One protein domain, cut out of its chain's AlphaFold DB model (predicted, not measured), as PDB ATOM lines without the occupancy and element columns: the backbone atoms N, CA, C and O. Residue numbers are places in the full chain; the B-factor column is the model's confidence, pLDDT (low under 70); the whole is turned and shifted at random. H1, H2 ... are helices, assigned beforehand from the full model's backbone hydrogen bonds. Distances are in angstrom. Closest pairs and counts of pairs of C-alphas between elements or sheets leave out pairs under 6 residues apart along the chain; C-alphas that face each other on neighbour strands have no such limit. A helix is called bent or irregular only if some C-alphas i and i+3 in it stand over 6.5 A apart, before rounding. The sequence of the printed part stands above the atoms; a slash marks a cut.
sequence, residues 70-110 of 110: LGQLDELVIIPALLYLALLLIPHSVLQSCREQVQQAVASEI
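This is residues 70 to 110 of the 110 residues of the protein "DUF1232 domain-containing protein" of Methylotenera mobilis (strain JLW8 / ATCC BAA-1282 / DSM 17540) (UniProt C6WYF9). Two helices, H1 then H2, make a wide open V, with the tight link at its corner and the two arms pointing away from each other. The printed part has 41 residues, with two named helices and no named strand; the class is all helix. The whole is extended, with a radius of gyration of the C-alphas of 15.2 A, and flat, spanning 45 by 25 by 7 A.

Find C-alpha 74 at (265.656, 280.613, 280.277); from there H1, residues 74 to 89, runs 21.3 A. H1 is neither bent nor irregular, but only just: C-alphas 76 and 79 are 6.1 A apart. After residues 90 and 91, H2, residues 92 to 108, runs 24.6 A to C-alpha 108 at (280.324, 250.579, 260.094).

H1 and H2 are apart, joined by a tight link. In H2 every O i to N i+4 pair is within hydrogen-bond range; in H1, 10 of 12 are.

The C-alphas farthest apart are those of Leu 70 and Ile 110, the chain's last residue, at 45.5 A. The printed part has no cut. Look for pLDDT under 70 at residues 70 to 75 and 108 to 110.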
ATOM      1  N   LEU A  70     263.598 285.750 285.702       51.84
ATOM      2  CA  LEU A  70     264.103 285.085 284.472       51.84
ATOM      3  C   LEU A  70     264.534 283.611 284.650       51.84
ATOM      4  O   LEU A  70     264.594 282.868 283.675       51.84
ATOM      5  N   GLY A  71     264.788 283.154 285.879       54.69
ATOM      6  CA  GLY A  71     265.532 281.907 286.137       54.69
ATOM      7  C   GLY A  71     264.871 280.573 285.755       54.69
ATOM      8  O   GLY A  71     265.547 279.552 285.805       54.69
ATOM      9  N   GLN A  72     263.587 280.532 285.383       56.72
ATOM     10  CA  GLN A  72     262.892 279.279 285.016       56.72
ATOM     11  C   GLN A  72     262.450 279.216 283.548       56.72
ATOM     12  O   GLN A  72     262.199 278.129 283.035       56.72
ATOM     13  N   LEU A  73     262.369 280.359 282.858       56.44
ATOM     14  CA  LEU A  73     262.007 280.412 281.436       56.44
ATOM     15  C   LEU A  73     263.236 280.231 280.528       56.44
ATOM     16  O   LEU A  73     263.110 279.786 279.388       56.44
ATOM     17  N   ASP A  74     264.420 280.557 281.050       59.78
ATOM     18  CA  ASP A  74     265.656 280.613 280.277       59.78
ATOM     19  C   ASP A  74     266.156 279.235 279.833       59.78
ATOM     20  O   ASP A  74     266.475 279.082 278.664       59.78
ATOM     21  N   GLU A  75     266.169 278.185 280.662       62.84
ATOM     22  CA  GLU A  75     266.733 276.883 280.237       62.84
ATOM     23  C   GLU A  75     266.031 276.273 279.010       62.84
ATOM     24  O   GLU A  75     266.679 275.633 278.179       62.84
ATOM     25  N   LEU A  76     264.726 276.506 278.841       75.31
ATOM     26  CA  LEU A  76     263.967 275.969 277.710       75.31
ATOM     27  C   LEU A  76     264.152 276.782 276.418       75.31
ATOM     28  O   LEU A  76     263.931 276.254 275.332       75.31
ATOM     29  N   VAL A  77     264.529 278.059 276.526       79.62
ATOM     30  CA  VAL A  77     264.585 279.009 275.398       79.62
ATOM     31  C   VAL A  77     266.027 279.361 275.030       79.62
ATOM     32  O   VAL A  77     266.372 279.382 273.849       79.62
ATOM     33  N   ILE A  78     266.904 279.551 276.018       79.31
ATOM     34  CA  ILE A  78     268.335 279.812 275.828       79.31
ATOM     35  C   ILE A  78     269.022 278.640 275.152       79.31
ATOM     36  O   ILE A  78     269.803 278.862 274.233       79.31
ATOM     37  N   ILE A  79     268.742 277.400 275.563       80.94
ATOM     38  CA  ILE A  79     269.398 276.228 274.971       80.94
ATOM     39  C   ILE A  79     269.125 276.131 273.459       80.94
ATOM     40  O   ILE A  79     270.095 276.083 272.696       80.94
ATOM     41  N   PRO A  80     267.868 276.143 272.970       82.50
ATOM     42  CA  PRO A  80     267.617 276.110 271.533       82.50
ATOM     43  C   PRO A  80     268.096 277.378 270.817       82.50
ATOM     44  O   PRO A  80     268.577 277.270 269.691       82.50
ATOM     45  N   ALA A  81     268.035 278.554 271.449       84.81
ATOM     46  CA  ALA A  81     268.546 279.790 270.857       84.81
ATOM     47  C   ALA A  81     270.070 279.750 270.661       84.81
ATOM     48  O   ALA A  81     270.557 280.077 269.579       84.81
ATOM     49  N   LEU A  82     270.824 279.295 271.663       80.62
ATOM     50  CA  LEU A  82     272.276 279.126 271.583       80.62
ATOM     51  C   LEU A  82     272.662 278.058 270.562       80.62
ATOM     52  O   LEU A  82     273.590 278.272 269.787       80.62
ATOM     53  N   LEU A  83     271.937 276.938 270.521       84.31
ATOM     54  CA  LEU A  83     272.168 275.888 269.532       84.31
ATOM     55  C   LEU A  83     271.908 276.403 268.111       84.31
ATOM     56  O   LEU A  83     272.706 276.158 267.210       84.31
ATOM     57  N   TYR A  84     270.822 277.151 267.915       87.56
ATOM     58  CA  TYR A  84     270.492 277.770 266.638       87.56
ATOM     59  C   TYR A  84     271.566 278.772 266.200       87.56
ATOM     60  O   TYR A  84     272.037 278.711 265.065       87.56
ATOM     61  N   LEU A  85     272.013 279.645 267.107       87.06
ATOM     62  CA  LEU A  85     273.058 280.625 266.816       87.06
ATOM     63  C   LEU A  85     274.397 279.948 266.499       87.06
ATOM     64  O   LEU A  85     275.094 280.352 265.571       87.06
ATOM     65  N   ALA A  86     274.738 278.890 267.238       83.75
ATOM     66  CA  ALA A  86     275.930 278.092 266.991       83.75
ATOM     67  C   ALA A  86     275.877 277.434 265.608       83.75
ATOM     68  O   ALA A  86     276.841 277.522 264.857       83.75
ATOM     69  N   LEU A  87     274.743 276.838 265.231       81.75
ATOM     70  CA  LEU A  87     274.559 276.249 263.902       81.75
ATOM     71  C   LEU A  87     274.614 277.294 262.782       81.75
ATOM     72  O   LEU A  87     275.112 276.982 261.704       81.75
ATOM     73  N   LEU A  88     274.153 278.520 263.038       86.31
ATOM     74  CA  LEU A  88     274.220 279.630 262.086       86.31
ATOM     75  C   LEU A  88     275.657 280.135 261.872       86.31
ATOM     76  O   LEU A  88     276.010 280.564 260.777       86.31
ATOM     77  N   LEU A  89     276.489 280.088 262.915       85.25
ATOM     78  CA  LEU A  89     277.891 280.512 262.873       85.25
ATOM     79  C   LEU A  89     278.818 279.466 262.237       85.25
ATOM     80  O   LEU A  89     279.927 279.808 261.825       85.25
ATOM     81  N   ILE A  90     278.397 278.199 262.168       86.69
ATOM     82  CA  ILE A  90     279.216 277.133 261.589       86.69
ATOM     83  C   ILE A  90     279.102 277.173 260.052       86.69
ATOM     84  O   ILE A  90     277.999 277.079 259.510       86.69
ATOM     85  N   PRO A  91     280.229 277.239 259.317       85.69
ATOM     86  CA  PRO A  91     280.214 277.181 257.862       85.69
ATOM     87  C   PRO A  91     279.644 275.848 257.360       85.69
ATOM     88  O   PRO A  91     280.011 274.776 257.850       85.69
ATOM     89  N   HIS A  92     278.802 275.902 256.324       76.50
ATOM     90  CA  HIS A  92     278.120 274.727 255.765       76.50
ATOM     91  C   HIS A  92     279.063 273.577 255.371       76.50
ATOM     92  O   HIS A  92     278.689 272.414 255.515       76.50
ATOM     93  N   SER A  93     280.295 273.880 254.947       81.38
ATOM     94  CA  SER A  93     281.309 272.873 254.608       81.38
ATOM     95  C   SER A  93     281.692 271.989 255.797       81.38
ATOM     96  O   SER A  93     281.858 270.783 255.639       81.38
ATOM     97  N   VAL A  94     281.769 272.558 257.004       83.88
ATOM     98  CA  VAL A  94     282.119 271.826 258.229       83.88
ATOM     99  C   VAL A  94     280.962 270.931 258.671       83.88
ATOM    100  O   VAL A  94     281.174 269.769 259.017       83.88
ATOM    101  N   LEU A  95     279.722 271.432 258.597       82.75
ATOM    102  CA  LEU A  95     278.531 270.634 258.907       82.75
ATOM    103  C   LEU A  95     278.397 269.429 257.974       82.75
ATOM    104  O   LEU A  95     278.007 268.350 258.419       82.75
ATOM    105  N   GLN A  96     278.727 269.601 256.697       82.12
ATOM    106  CA  GLN A  96     278.643 268.535 255.711       82.12
ATOM    107  C   GLN A  96     279.694 267.446 255.962       82.12
ATOM    108  O   GLN A  96     279.328 266.279 256.094       82.12
ATOM    109  N   SER A  97     280.960 267.817 256.175       82.62
ATOM    110  CA  SER A  97     282.018 266.849 256.498       82.62
ATOM    111  C   SER A  97     281.768 266.100 257.811       82.62
ATOM    112  O   SER A  97     282.108 264.923 257.923       82.62
ATOM    113  N   CYS A  98     281.162 266.741 258.816       84.81
ATOM    114  CA  CYS A  98     280.771 266.055 260.051       84.81
ATOM    115  C   CYS A  98     279.594 265.091 259.839       84.81
ATOM    116  O   CYS A  98     279.598 263.998 260.403       84.81
ATOM    117  N   ARG A  99     278.598 265.452 259.017       82.38
ATOM    118  CA  ARG A  99     277.478 264.551 258.687       82.38
ATOM    119  C   ARG A  99     277.947 263.304 257.945       82.38
ATOM    120  O   ARG A  99     277.484 262.214 258.263       82.38
ATOM    121  N   GLU A 100     278.879 263.460 257.014       83.81
ATOM    122  CA  GLU A 100     279.463 262.349 256.256       83.81
ATOM    123  C   GLU A 100     280.234 261.382 257.168       83.81
ATOM    124  O   GLU A 100     280.048 260.170 257.078       83.81
ATOM    125  N   GLN A 101     281.021 261.899 258.118       82.50
ATOM    126  CA  GLN A 101     281.742 261.071 259.095       82.50
ATOM    127  C   GLN A 101     280.802 260.288 260.019       82.50
ATOM    128  O   GLN A 101     281.049 259.118 260.302       82.50
ATOM    129  N   VAL A 102     279.700 260.902 260.464       88.38
ATOM    130  CA  VAL A 102     278.695 260.208 261.286       88.38
ATOM    131  C   VAL A 102     277.982 259.124 260.479       88.38
ATOM    132  O   VAL A 102     277.788 258.025 260.987       88.38
ATOM    133  N   GLN A 103     277.632 259.389 259.219       82.81
ATOM    134  CA  GLN A 103     277.032 258.373 258.352       82.81
ATOM    135  C   GLN A 103     277.969 257.184 258.121       82.81
ATOM    136  O   GLN A 103     277.506 256.048 258.131       82.81
ATOM    137  N   GLN A 104     279.271 257.426 257.969       78.62
ATOM    138  CA  GLN A 104     280.264 256.359 257.834       78.62
ATOM    139  C   GLN A 104     280.434 255.552 259.125       78.62
ATOM    140  O   GLN A 104     280.469 254.328 259.063       78.62
ATOM    141  N   ALA A 105     280.480 256.212 260.286       78.12
ATOM    142  CA  ALA A 105     280.570 255.533 261.578       78.12
ATOM    143  C   ALA A 105     279.336 254.652 261.845       78.12
ATOM    144  O   ALA A 105     279.473 253.485 262.202       78.12
ATOM    145  N   VAL A 106     278.134 255.169 261.577       79.56
ATOM    146  CA  VAL A 106     276.881 254.412 261.731       79.56
ATOM    147  C   VAL A 106     276.795 253.260 260.725       79.56
ATOM    148  O   VAL A 106     276.351 252.177 261.083       79.56
ATOM    149  N   ALA A 107     277.258 253.452 259.488       71.19
ATOM    150  CA  ALA A 107     277.301 252.387 258.484       71.19
ATOM    151  C   ALA A 107     278.343 251.295 258.787       71.19
ATOM    152  O   ALA A 107     278.238 250.209 258.234       71.19
ATOM    153  N   SER A 108     279.340 251.572 259.635       63.88
ATOM    154  CA  SER A 108     280.324 250.579 260.094       63.88
ATOM    155  C   SER A 108     279.901 249.803 261.347       63.88
ATOM    156  O   SER A 108     280.539 248.808 261.686       63.88
ATOM    157  N   GLU A 109     278.849 250.256 262.035       58.94
ATOM    158  CA  GLU A 109     278.262 249.582 263.203       58.94
ATOM    159  C   GLU A 109     277.065 248.674 262.846       58.94
ATOM    160  O   GLU A 109     276.572 247.955 263.717       58.94
ATOM    161  N   ILE A 110     276.615 248.689 261.583       52.34
ATOM    162  CA  ILE A 110     275.582 247.799 261.016       52.34
ATOM    163  C   ILE A 110     276.261 246.705 260.191       52.34
ATOM    164  O   ILE A 110     275.868 245.528 260.353       52.34
TER     165      ILE A 110